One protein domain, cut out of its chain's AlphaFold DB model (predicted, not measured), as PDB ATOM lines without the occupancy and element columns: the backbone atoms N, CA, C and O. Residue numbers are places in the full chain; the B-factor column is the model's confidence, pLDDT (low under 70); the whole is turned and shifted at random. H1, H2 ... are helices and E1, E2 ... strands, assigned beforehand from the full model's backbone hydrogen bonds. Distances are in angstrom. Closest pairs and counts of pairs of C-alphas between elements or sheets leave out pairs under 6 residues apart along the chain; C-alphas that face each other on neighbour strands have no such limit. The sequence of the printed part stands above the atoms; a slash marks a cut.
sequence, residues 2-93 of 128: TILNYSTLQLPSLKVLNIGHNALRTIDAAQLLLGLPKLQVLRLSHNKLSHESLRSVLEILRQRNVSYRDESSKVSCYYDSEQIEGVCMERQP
ATOM      1  N   THR A   2     -39.306  -2.832  15.974       60.47
ATOM      2  CA  THR A   2     -40.492  -2.192  15.386       60.47
ATOM      3  C   THR A   2     -40.078  -0.876  14.742       60.47
ATOM      4  O   THR A   2     -39.567   0.011  15.426       60.47
ATOM      5  N   ILE A   3     -40.257  -0.787  13.427       68.00
ATOM      6  CA  ILE A   3     -40.004   0.400  12.606       68.00
ATOM      7  C   ILE A   3     -41.351   0.797  12.004       68.00
ATOM      8  O   ILE A   3     -42.082  -0.070  11.526       68.00
ATOM      9  N   LEU A   4     -41.687   2.085  12.020       67.75
ATOM     10  CA  LEU A   4     -42.833   2.599  11.270       67.75
ATOM     11  C   LEU A   4     -42.415   2.824   9.814       67.75
ATOM     12  O   LEU A   4     -41.519   3.624   9.555       67.75
ATOM     13  N   ASN A   5     -43.059   2.133   8.871       71.25
ATOM     14  CA  ASN A   5     -42.837   2.351   7.443       71.25
ATOM     15  C   ASN A   5     -43.799   3.431   6.924       71.25
ATOM     16  O   ASN A   5     -45.005   3.218   6.838       71.25
ATOM     17  N   TYR A   6     -43.250   4.591   6.583       73.81
ATOM     18  CA  TYR A   6     -43.974   5.776   6.111       73.81
ATOM     19  C   TYR A   6     -44.046   5.874   4.577       73.81
ATOM     20  O   TYR A   6     -44.771   6.717   4.058       73.81
ATOM     21  N   SER A   7     -43.314   5.035   3.831       66.00
ATOM     22  CA  SER A   7     -43.185   5.156   2.364       66.00
ATOM     23  C   SER A   7     -44.502   4.957   1.606       66.00
ATOM     24  O   SER A   7     -44.660   5.454   0.495       66.00
ATOM     25  N   THR A   8     -45.467   4.290   2.234       70.81
ATOM     26  CA  THR A   8     -46.812   4.040   1.704       70.81
ATOM     27  C   THR A   8     -47.904   4.788   2.472       70.81
ATOM     28  O   THR A   8     -49.083   4.669   2.145       70.81
ATOM     29  N   LEU A   9     -47.539   5.562   3.499       75.31
ATOM     30  CA  LEU A   9     -48.491   6.179   4.418       75.31
ATOM     31  C   LEU A   9     -48.906   7.565   3.905       75.31
ATOM     32  O   LEU A   9     -48.373   8.586   4.326       75.31
ATOM     33  N   GLN A  10     -49.860   7.601   2.977       87.50
ATOM     34  CA  GLN A  10     -50.449   8.851   2.492       87.50
ATOM     35  C   GLN A  10     -51.765   9.123   3.219       87.50
ATOM     36  O   GLN A  10     -52.810   8.580   2.865       87.50
ATOM     37  N   LEU A  11     -51.725   9.977   4.245       90.94
ATOM     38  CA  LEU A  11     -52.918  10.390   4.991       90.94
ATOM     39  C   LEU A  11     -53.023  11.924   4.959       90.94
ATOM     40  O   LEU A  11     -52.746  12.598   5.954       90.94
ATOM     41  N   PRO A  12     -53.441  12.507   3.820       90.50
ATOM     42  CA  PRO A  12     -53.358  13.947   3.565       90.50
ATOM     43  C   PRO A  12     -54.254  14.799   4.470       90.50
ATOM     44  O   PRO A  12     -54.077  16.014   4.537       90.50
ATOM     45  N   SER A  13     -55.216  14.184   5.159       95.62
ATOM     46  CA  SER A  13     -56.130  14.861   6.085       95.62
ATOM     47  C   SER A  13     -55.793  14.637   7.560       95.62
ATOM     48  O   SER A  13     -56.443  15.240   8.415       95.62
ATOM     49  N   LEU A  14     -54.816  13.782   7.881       95.19
ATOM     50  CA  LEU A  14     -54.497  13.454   9.269       95.19
ATOM     51  C   LEU A  14     -53.873  14.666   9.972       95.19
ATOM     52  O   LEU A  14     -52.870  15.204   9.514       95.19
ATOM     53  N   LYS A  15     -54.463  15.073  11.101       95.19
ATOM     54  CA  LYS A  15     -53.983  16.200  11.920       95.19
ATOM     55  C   LYS A  15     -53.286  15.761  13.200       95.19
ATOM     56  O   LYS A  15     -52.392  16.450  13.673       95.19
ATOM     57  N   VAL A  16     -53.685  14.626  13.762       93.81
ATOM     58  CA  VAL A  16     -53.152  14.122  15.028       93.81
ATOM     59  C   VAL A  16     -52.733  12.678  14.826       93.81
ATOM     60  O   VAL A  16     -53.548  11.851  14.423       93.81
ATOM     61  N   LEU A  17     -51.471  12.380  15.120       92.88
ATOM     62  CA  LEU A  17     -50.930  11.029  15.141       92.88
ATOM     63  C   LEU A  17     -50.413  10.732  16.547       92.88
ATOM     64  O   LEU A  17     -49.581  11.467  17.078       92.88
ATOM     65  N   ASN A  18     -50.903   9.651  17.150       92.62
ATOM     66  CA  ASN A  18     -50.396   9.160  18.422       92.62
ATOM     67  C   ASN A  18     -49.756   7.788  18.227       92.62
ATOM     68  O   ASN A  18     -50.435   6.817  17.915       92.62
ATOM     69  N   ILE A  19     -48.444   7.744  18.413       91.19
ATOM     70  CA  ILE A  19     -47.601   6.547  18.375       91.19
ATOM     71  C   ILE A  19     -46.848   6.379  19.699       91.19
ATOM     72  O   ILE A  19     -45.828   5.689  19.760       91.19
ATOM     73  N   GLY A  20     -47.323   7.023  20.769       90.06
ATOM     74  CA  GLY A  20     -46.760   6.855  22.100       90.06
ATOM     75  C   GLY A  20     -46.937   5.430  22.636       90.06
ATOM     76  O   GLY A  20     -47.753   4.670  22.117       90.06
ATOM     77  N   HIS A  21     -46.165   5.073  23.663       89.88
ATOM     78  CA  HIS A  21     -46.171   3.745  24.298       89.88
ATOM     79  C   HIS A  21     -45.917   2.592  23.318       89.88
ATOM     80  O   HIS A  21     -46.552   1.542  23.376       89.88
ATOM     81  N   ASN A  22     -44.967   2.793  22.409       91.00
ATOM     82  CA  ASN A  22     -44.504   1.765  21.486       91.00
ATOM     83  C   ASN A  22     -43.021   1.452  21.737       91.00
ATOM     84  O   ASN A  22     -42.364   2.040  22.586       91.00
ATOM     85  N   ALA A  23     -42.461   0.500  20.995       90.75
ATOM     86  CA  ALA A  23     -41.047   0.132  21.106       90.75
ATOM     87  C   ALA A  23     -40.193   0.705  19.959       90.75
ATOM     88  O   ALA A  23     -39.227   0.069  19.522       90.75
ATOM     89  N   LEU A  24     -40.559   1.876  19.423       90.62
ATOM     90  CA  LEU A  24     -39.860   2.482  18.288       90.62
ATOM     91  C   LEU A  24     -38.454   2.904  18.697       90.62
ATOM     92  O   LEU A  24     -38.264   3.547  19.725       90.62
ATOM     93  N   ARG A  25     -37.470   2.548  17.871       90.19
ATOM     94  CA  ARG A  25     -36.062   2.932  18.068       90.19
ATOM     95  C   ARG A  25     -35.600   4.028  17.121       90.19
ATOM     96  O   ARG A  25     -34.615   4.698  17.407       90.19
ATOM     97  N   THR A  26     -36.308   4.194  16.011       87.50
ATOM     98  CA  THR A  26     -36.020   5.159  14.954       87.50
ATOM     99  C   THR A  26     -37.332   5.694  14.393       87.50
ATOM    100  O   THR A  26     -38.329   4.970  14.319       87.50
ATOM    101  N   ILE A  27     -37.328   6.967  14.012       90.00
ATOM    102  CA  ILE A  27     -38.404   7.639  13.284       90.00
ATOM    103  C   ILE A  27     -37.724   8.583  12.295       90.00
ATOM    104  O   ILE A  27     -36.882   9.380  12.698       90.00
ATOM    105  N   ASP A  28     -38.105   8.510  11.024       91.00
ATOM    106  CA  ASP A  28     -37.754   9.531  10.038       91.00
ATOM    107  C   ASP A  28     -38.896  10.547   9.979       91.00
ATOM    108  O   ASP A  28     -39.942  10.324   9.360       91.00
ATOM    109  N   ALA A  29     -38.723  11.656  10.693       91.19
ATOM    110  CA  ALA A  29     -39.735  12.700  10.746       91.19
ATOM    111  C   ALA A  29     -39.908  13.401   9.393       91.19
ATOM    112  O   ALA A  29     -41.019  13.819   9.070       91.19
ATOM    113  N   ALA A  30     -38.850  13.510   8.585       91.06
ATOM    114  CA  ALA A  30     -38.936  14.177   7.293       91.06
ATOM    115  C   ALA A  30     -39.859  13.391   6.358       91.06
ATOM    116  O   ALA A  30     -40.800  13.959   5.798       91.06
ATOM    117  N   GLN A  31     -39.652  12.077   6.253       90.25
ATOM    118  CA  GLN A  31     -40.482  11.252   5.382       90.25
ATOM    119  C   GLN A  31     -41.902  11.053   5.929       90.25
ATOM    120  O   GLN A  31     -42.860  11.046   5.154       90.25
ATOM    121  N   LEU A  32     -42.070  10.988   7.254       90.56
ATOM    122  CA  LEU A  32     -43.391  10.967   7.885       90.56
ATOM    123  C   LEU A  32     -44.223  12.208   7.516       90.56
ATOM    124  O   LEU A  32     -45.393  12.087   7.160       90.56
ATOM    125  N   LEU A  33     -43.621  13.400   7.561       91.44
ATOM    126  CA  LEU A  33     -44.317  14.655   7.258       91.44
ATOM    127  C   LEU A  33     -44.592  14.854   5.761       91.44
ATOM    128  O   LEU A  33     -45.487  15.623   5.414       91.44
ATOM    129  N   LEU A  34     -43.879  14.153   4.871       90.94
ATOM    130  CA  LEU A  34     -44.238  14.092   3.448       90.94
ATOM    131  C   LEU A  34     -45.552  13.327   3.231       90.94
ATOM    132  O   LEU A  34     -46.385  13.756   2.437       90.94
ATOM    133  N   GLY A  35     -45.753  12.220   3.953       89.56
ATOM    134  CA  GLY A  35     -46.985  11.425   3.894       89.56
ATOM    135  C   GLY A  35     -48.167  12.034   4.662       89.56
ATOM    136  O   GLY A  35     -49.328  11.756   4.348       89.56
ATOM    137  N   LEU A  36     -47.876  12.896   5.643       93.94
ATOM    138  CA  LEU A  36     -48.840  13.532   6.549       93.94
ATOM    139  C   LEU A  36     -48.777  15.074   6.463       93.94
ATOM    140  O   LEU A  36     -48.490  15.741   7.459       93.94
ATOM    141  N   PRO A  37     -49.066  15.681   5.299       92.44
ATOM    142  CA  PRO A  37     -48.837  17.110   5.057       92.44
ATOM    143  C   PRO A  37     -49.669  18.059   5.934       92.44
ATOM    144  O   PRO A  37     -49.331  19.233   6.047       92.44
ATOM    145  N   LYS A  38     -50.765  17.583   6.542       95.44
ATOM    146  CA  LYS A  38     -51.628  18.370   7.444       95.44
ATOM    147  C   LYS A  38     -51.439  18.023   8.920       95.44
ATOM    148  O   LYS A  38     -52.279  18.409   9.736       95.44
ATOM    149  N   LEU A  39     -50.379  17.293   9.269       95.50
ATOM    150  CA  LEU A  39     -50.127  16.914  10.651       95.50
ATOM    151  C   LEU A  39     -49.871  18.161  11.503       95.50
ATOM    152  O   LEU A  39     -49.082  19.026  11.143       95.50
ATOM    153  N   GLN A  40     -50.554  18.238  12.637       95.31
ATOM    154  CA  GLN A  40     -50.469  19.328  13.607       95.31
ATOM    155  C   GLN A  40     -49.946  18.832  14.951       95.31
ATOM    156  O   GLN A  40     -49.292  19.588  15.661       95.31
ATOM    157  N   VAL A  41     -50.217  17.569  15.299       94.19
ATOM    158  CA  VAL A  41     -49.789  16.970  16.565       94.19
ATOM    159  C   VAL A  41     -49.200  15.579  16.335       94.19
ATOM    160  O   VAL A  41     -49.859  14.716  15.750       94.19
ATOM    161  N   LEU A  42     -47.992  15.343  16.850       93.88
ATOM    162  CA  LEU A  42     -47.347  14.031  16.902       93.88
ATOM    163  C   LEU A  42     -47.013  13.657  18.348       93.88
ATOM    164  O   LEU A  42     -46.099  14.216  18.947       93.88
ATOM    165  N   ARG A  43     -47.704  12.659  18.901       93.06
ATOM    166  CA  ARG A  43     -47.363  12.086  20.210       93.06
ATOM    167  C   ARG A  43     -46.470  10.865  20.021       93.06
ATOM    168  O   ARG A  43     -46.876   9.912  19.362       93.06
ATOM    169  N   LEU A  44     -45.275  10.891  20.609       92.00
ATOM    170  CA  LEU A  44     -44.282   9.812  20.501       92.00
ATOM    171  C   LEU A  44     -43.641   9.418  21.843       92.00
ATOM    172  O   LEU A  44     -42.624   8.726  21.852       92.00
ATOM    173  N   SER A  45     -44.216   9.848  22.969       90.56
ATOM    174  CA  SER A  45     -43.723   9.522  24.312       90.56
ATOM    175  C   SER A  45     -43.691   8.013  24.574       90.56
ATOM    176  O   SER A  45     -44.386   7.241  23.920       90.56
ATOM    177  N   HIS A  46     -42.882   7.577  25.538       90.19
ATOM    178  CA  HIS A  46     -42.730   6.168  25.914       90.19
ATOM    179  C   HIS A  46     -42.351   5.273  24.727       90.19
ATOM    180  O   HIS A  46     -42.902   4.195  24.545       90.19
ATOM    181  N   ASN A  47     -41.417   5.756  23.905       91.50
ATOM    182  CA  ASN A  47     -40.708   4.965  22.906       91.50
ATOM    183  C   ASN A  47     -39.246   4.774  23.315       91.50
ATOM    184  O   ASN A  47     -38.791   5.317  24.318       91.50
ATOM    185  N   LYS A  48     -38.494   4.007  22.526       91.19
ATOM    186  CA  LYS A  48     -37.091   3.658  22.785       91.19
ATOM    187  C   LYS A  48     -36.157   4.371  21.806       91.19
ATOM    188  O   LYS A  48     -35.216   3.748  21.314       91.19
ATOM    189  N   LEU A  49     -36.433   5.629  21.465       90.00
ATOM    190  CA  LEU A  49     -35.585   6.438  20.582       90.00
ATOM    191  C   LEU A  49     -34.282   6.802  21.300       90.00
ATOM    192  O   LEU A  49     -34.285   7.055  22.504       90.00
ATOM    193  N   SER A  50     -33.168   6.843  20.568       88.69
ATOM    194  CA  SER A  50     -31.936   7.412  21.120       88.69
ATOM    195  C   SER A  50     -32.102   8.921  21.330       88.69
ATOM    196  O   SER A  50     -32.927   9.567  20.677       88.69
ATOM    197  N   HIS A  51     -31.291   9.501  22.218       88.12
ATOM    198  CA  HIS A  51     -31.317  10.946  22.478       88.12
ATOM    199  C   HIS A  51     -31.058  11.759  21.209       88.12
ATOM    200  O   HIS A  51     -31.722  12.762  20.968       88.12
ATOM    201  N   GLU A  52     -30.109  11.315  20.389       89.25
ATOM    202  CA  GLU A  52     -29.746  11.973  19.132       89.25
ATOM    203  C   GLU A  52     -30.889  11.909  18.116       89.25
ATOM    204  O   GLU A  52     -31.273  12.935  17.552       89.25
ATOM    205  N   SER A  53     -31.489  10.726  17.933       90.62
ATOM    206  CA  SER A  53     -32.626  10.557  17.025       90.62
ATOM    207  C   SER A  53     -33.826  11.382  17.473       90.62
ATOM    208  O   SER A  53     -34.473  12.010  16.641       90.62
ATOM    209  N   LEU A  54     -34.108  11.428  18.779       92.44
ATOM    210  CA  LEU A  54     -35.197  12.242  19.303       92.44
ATOM    211  C   LEU A  54     -34.962  13.728  19.027       92.44
ATOM    212  O   LEU A  54     -35.852  14.369  18.482       92.44
ATOM    213  N   ARG A  55     -33.776  14.272  19.331       92.81
ATOM    214  CA  ARG A  55     -33.465  15.686  19.056       92.81
ATOM    215  C   ARG A  55     -33.642  16.042  17.585       92.81
ATOM    216  O   ARG A  55     -34.266  17.050  17.270       92.81
ATOM    217  N   SER A  56     -33.156  15.186  16.687       93.50
ATOM    218  CA  SER A  56     -33.324  15.382  15.243       93.50
ATOM    219  C   SER A  56     -34.801  15.395  14.829       93.50
ATOM    220  O   SER A  56     -35.225  16.276  14.082       93.50
ATOM    221  N   VAL A  57     -35.604  14.468  15.359       93.75
ATOM    222  CA  VAL A  57     -37.054  14.426  15.118       93.75
ATOM    223  C   VAL A  57     -37.732  15.695  15.633       93.75
ATOM    224  O   VAL A  57     -38.498  16.308  14.894       93.75
ATOM    225  N   LEU A  58     -37.446  16.115  16.868       93.75
ATOM    226  CA  LEU A  58     -38.057  17.302  17.469       93.75
ATOM    227  C   LEU A  58     -37.722  18.577  16.695       93.75
ATOM    228  O   LEU A  58     -38.600  19.418  16.510       93.75
ATOM    229  N   GLU A  59     -36.497  18.698  16.189       95.00
ATOM    230  CA  GLU A  59     -36.084  19.826  15.355       95.00
ATOM    231  C   GLU A  59     -36.911  19.908  14.064       95.00
ATOM    232  O   GLU A  59     -37.472  20.957  13.741       95.00
ATOM    233  N   ILE A  60     -37.095  18.779  13.373       95.06
ATOM    234  CA  ILE A  60     -37.926  18.710  12.162       95.06
ATOM    235  C   ILE A  60     -39.386  19.083  12.471       95.06
ATOM    236  O   ILE A  60     -40.018  19.821  11.709       95.06
ATOM    237  N   LEU A  61     -39.930  18.608  13.597       94.75
ATOM    238  CA  LEU A  61     -41.296  18.938  14.014       94.75
ATOM    239  C   LEU A  61     -41.452  20.435  14.302       94.75
ATOM    240  O   LEU A  61     -42.439  21.032  13.867       94.75
ATOM    241  N   ARG A  62     -40.466  21.066  14.954       94.38
ATOM    242  CA  ARG A  62     -40.456  22.520  15.197       94.38
ATOM    243  C   ARG A  62     -40.434  23.309  13.895       94.38
ATOM    244  O   ARG A  62     -41.236  24.222  13.740       94.38
ATOM    245  N   GLN A  63     -39.583  22.926  12.943       95.50
ATOM    246  CA  GLN A  63     -39.504  23.579  11.630       95.50
ATOM    247  C   GLN A  63     -40.824  23.510  10.848       95.50
ATOM    248  O   GLN A  63     -41.116  24.385  10.036       95.50
ATOM    249  N   ARG A  64     -41.632  22.474  11.092       93.38
ATOM    250  CA  ARG A  64     -42.938  22.267  10.451       93.38
ATOM    251  C   ARG A  64     -44.124  22.689  11.320       93.38
ATOM    252  O   ARG A  64     -45.258  22.415  10.937       93.38
ATOM    253  N   ASN A  65     -43.886  23.372  12.443       95.00
ATOM    254  CA  ASN A  65     -44.913  23.799  13.401       95.00
ATOM    255  C   ASN A  65     -45.829  22.653  13.876       95.00
ATOM    256  O   ASN A  65     -47.018  22.852  14.120       95.00
ATOM    257  N   VAL A  66     -45.275  21.448  14.015       94.44
ATOM    258  CA  VAL A  66     -45.987  20.283  14.546       94.44
ATOM    259  C   VAL A  66     -45.755  20.214  16.051       94.44
ATOM    260  O   VAL A  66     -44.620  20.104  16.518       94.44
ATOM    261  N   SER A  67     -46.836  20.260  16.824       93.62
ATOM    262  CA  SER A  67     -46.778  20.106  18.275       93.62
ATOM    263  C   SER A  67     -46.483  18.653  18.642       93.62
ATOM    264  O   SER A  67     -47.066  17.717  18.100       93.62
ATOM    265  N   TYR A  68     -45.579  18.449  19.588       90.69
ATOM    266  CA  TYR A  68     -45.263  17.135  20.158       90.69
ATOM    267  C   TYR A  68     -45.427  17.105  21.677       90.69
ATOM    268  O   TYR A  68     -45.185  16.083  22.322       90.69
ATOM    269  N   ARG A  69     -45.798  18.249  22.260       77.25
ATOM    270  CA  ARG A  69     -45.965  18.402  23.696       77.25
ATOM    271  C   ARG A  69     -47.321  17.840  24.083       77.25
ATOM    272  O   ARG A  69     -48.326  18.124  23.435       77.25
ATOM    273  N   ASP A  70     -47.347  17.061  25.151       69.06
ATOM    274  CA  ASP A  70     -48.613  16.644  25.724       69.06
ATOM    275  C   ASP A  70     -49.208  17.828  26.498       69.06
ATOM    276  O   ASP A  70     -48.677  18.248  27.525       69.06
ATOM    277  N   GLU A  71     -50.255  18.444  25.948       60.72
ATOM    278  CA  GLU A  71     -50.915  19.623  26.532       60.72
ATOM    279  C   GLU A  71     -51.767  19.272  27.765       60.72
ATOM    280  O   GLU A  71     -52.176  20.157  28.517       60.72
ATOM    281  N   SER A  72     -51.996  17.981  28.028       55.19
ATOM    282  CA  SER A  72     -52.746  17.524  29.194       55.19
ATOM    283  C   SER A  72     -51.827  17.348  30.412       55.19
ATOM    284  O   SER A  72     -51.234  16.299  30.630       55.19
ATOM    285  N   SER A  73     -51.748  18.401  31.227       45.06
ATOM    286  CA  SER A  73     -51.532  18.347  32.685       45.06
ATOM    287  C   SER A  73     -50.285  17.624  33.207       45.06
ATOM    288  O   SER A  73     -50.379  16.460  33.557       45.06
ATOM    289  N   LYS A  74     -49.164  18.339  33.410       56.97
ATOM    290  CA  LYS A  74     -48.087  18.014  34.387       56.97
ATOM    291  C   LYS A  74     -47.810  16.510  34.627       56.97
ATOM    292  O   LYS A  74     -47.591  16.107  35.768       56.97
ATOM    293  N   VAL A  75     -47.808  15.671  33.591       61.41
ATOM    294  CA  VAL A  75     -47.445  14.264  33.756       61.41
ATOM    295  C   VAL A  75     -45.931  14.247  33.873       61.41
ATOM    296  O   VAL A  75     -45.208  14.409  32.891       61.41
ATOM    297  N   SER A  76     -45.441  14.138  35.106       73.00
ATOM    298  CA  SER A  76     -44.053  13.765  35.346       73.00
ATOM    299  C   SER A  76     -43.812  12.416  34.677       73.00
ATOM    300  O   SER A  76     -44.605  11.493  34.866       73.00
ATOM    301  N   CYS A  77     -42.732  12.298  33.907       82.19
ATOM    302  CA  CYS A  77     -42.311  11.021  33.345       82.19
ATOM    303  C   CYS A  77     -42.229   9.945  34.450       82.19
ATOM    304  O   CYS A  77     -41.866  10.256  35.588       82.19
ATOM    305  N   TYR A  78     -42.565   8.688  34.133       81.50
ATOM    306  CA  TYR A  78     -42.393   7.568  35.067       81.50
ATOM    307  C   TYR A  78     -40.923   7.445  35.506       81.50
ATOM    308  O   TYR A  78     -40.015   7.824  34.763       81.50
ATOM    309  N   TYR A  79     -40.679   6.895  36.698       78.62
ATOM    310  CA  TYR A  79     -39.343   6.796  37.311       78.62
ATOM    311  C   TYR A  79     -38.312   6.012  36.473       78.62
ATOM    312  O   TYR A  79     -37.103   6.146  36.672       78.62
ATOM    313  N   ASP A  80     -38.778   5.177  35.547       77.44
ATOM    314  CA  ASP A  80     -37.986   4.356  34.632       77.44
ATOM    315  C   ASP A  80     -37.838   4.971  33.229       77.44
ATOM    316  O   ASP A  80     -37.234   4.371  32.335       77.44
ATOM    317  N   SER A  81     -38.347   6.186  33.041       80.50
ATOM    318  CA  SER A  81     -38.285   6.929  31.788       80.50
ATOM    319  C   SER A  81     -37.441   8.193  31.931       80.50
ATOM    320  O   SER A  81     -37.255   8.742  33.016       80.50
ATOM    321  N   GLU A  82     -36.874   8.638  30.819       84.00
ATOM    322  CA  GLU A  82     -36.002   9.800  30.741       84.00
ATOM    323  C   GLU A  82     -36.698  10.918  29.972       84.00
ATOM    324  O   GLU A  82     -37.272  10.688  28.906       84.00
ATOM    325  N   GLN A  83     -36.662  12.136  30.512       85.06
ATOM    326  CA  GLN A  83     -37.249  13.297  29.858       85.06
ATOM    327  C   GLN A  83     -36.208  14.007  28.999       85.06
ATOM    328  O   GLN A  83     -35.171  14.444  29.494       85.06
ATOM    329  N   ILE A  84     -36.517  14.177  27.719       86.00
ATOM    330  CA  ILE A  84     -35.655  14.870  26.765       86.00
ATOM    331  C   ILE A  84     -36.518  15.910  26.060       86.00
ATOM    332  O   ILE A  84     -37.504  15.570  25.410       86.00
ATOM    333  N   GLU A  85     -36.183  17.188  26.253       84.75
ATOM    334  CA  GLU A  85     -36.903  18.332  25.663       84.75
ATOM    335  C   GLU A  85     -38.427  18.314  25.910       84.75
ATOM    336  O   GLU A  85     -39.230  18.757  25.092       84.75
ATOM    337  N   GLY A  86     -38.838  17.809  27.075       82.12
ATOM    338  CA  GLY A  86     -40.246  17.733  27.467       82.12
ATOM    339  C   GLY A  86     -40.979  16.472  27.001       82.12
ATOM    340  O   GLY A  86     -42.173  16.360  27.265       82.12
ATOM    341  N   VAL A  87     -40.293  15.513  26.369       88.69
ATOM    342  CA  VAL A  87     -40.866  14.225  25.947       88.69
ATOM    343  C   VAL A  87     -40.263  13.085  26.765       88.69
ATOM    344  O   VAL A  87     -39.045  12.984  26.891       88.69
ATOM    345  N   CYS A  88     -41.106  12.213  27.318       89.50
ATOM    346  CA  CYS A  88     -40.662  11.032  28.060       89.50
ATOM    347  C   CYS A  88     -40.266   9.904  27.098       89.50
ATOM    348  O   CYS A  88     -41.064   9.533  26.238       89.50
ATOM    349  N   MET A  89     -39.079   9.325  27.262       89.44
ATOM    350  CA  MET A  89     -38.589   8.145  26.540       89.44
ATOM    351  C   MET A  89     -38.296   7.011  27.511       89.44
ATOM    352  O   MET A  89     -37.894   7.235  28.646       89.44
ATOM    353  N   GLU A  90     -38.470   5.774  27.071       88.00
ATOM    354  CA  GLU A  90     -38.085   4.615  27.864       88.00
ATOM    355  C   GLU A  90     -36.555   4.537  27.956       88.00
ATOM    356  O   GLU A  90     -35.849   4.665  26.946       88.00
ATOM    357  N   ARG A  91     -36.028   4.337  29.169       80.12
ATOM    358  CA  ARG A  91     -34.584   4.297  29.407       80.12
ATOM    359  C   ARG A  91     -33.952   3.162  28.594       80.12
ATOM    360  O   ARG A  91     -34.210   1.982  28.832       80.12
ATOM    361  N   GLN A  92     -33.077   3.506  27.652       68.50
ATOM    362  CA  GLN A  92     -32.262   2.503  26.972       68.50
ATOM    363  C   GLN A  92     -31.158   2.006  27.921       68.50
ATOM    364  O   GLN A  92     -30.495   2.819  28.569       68.50
ATOM    365  N   PRO A  93     -30.907   0.685  28.006       62.06
ATOM    366  CA  PRO A  93     -29.759   0.175  28.739       62.06
ATOM    367  C   PRO A  93     -28.485   0.686  28.061       62.06
ATOM    368  O   PRO A  93     -28.167   0.315  26.930       62.06
TER     369      PRO A  93
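What this domain is: This is residues 2 to 93 of the 128 residues of an uncharacterized protein of Aedes albopictus (UniProt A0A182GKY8). Little regular structure: the chain winds in two stacked turns, short strands E1 and E2 side by side along one side, helices H1 and H2 along the other, with a hairpin, E3 and E4, near the first end of H2. The 92 printed residues include two named helices and four named strands, in the order E1, H1, E2, H2, E3, E4; the class is mixed, with only 34 residues in named elements. The whole is compact, radius of gyration of the C-alphas 12.7 A, spans 37, 27 and 20 A.

How they stand to each other: Start at E1, residues 16 to 18, parallel to E2, residues 41 to 43; N 17 and O 41 are within hydrogen-bond range, 2.9 A. With H1, residues 29 to 35, they form a strand-helix-strand unit, parallel neighbours with a helix between, its crossover right-handed. H2, residues 51 to 63, touches H1 with residues 57 to 61 alone, closest C-alphas Ala 29 and Val 57, 5.4 A, at a steep tilt of 47 degrees, the same way. In both helices every O i to N i+4 pair is within range. The hairpin E3, residues 81 to 84, and E4, residues 87 to 90, is antiparallel; N 82 and O 89 are 2.8 A apart.

Where its parts are: Find C-alpha 16 at (-53.152, 14.122, 15.028), where E1 begins; H2 runs 18.6 A from C-alpha 51; E4 ends at C-alpha 90, (-38.085, 4.615, 27.864).

The domain as a whole: The printed part has no cut; the link H2 to E3 is long. Residues 2 to 4, 7, 70 to 75 and 92 to 93 have pLDDT under 70.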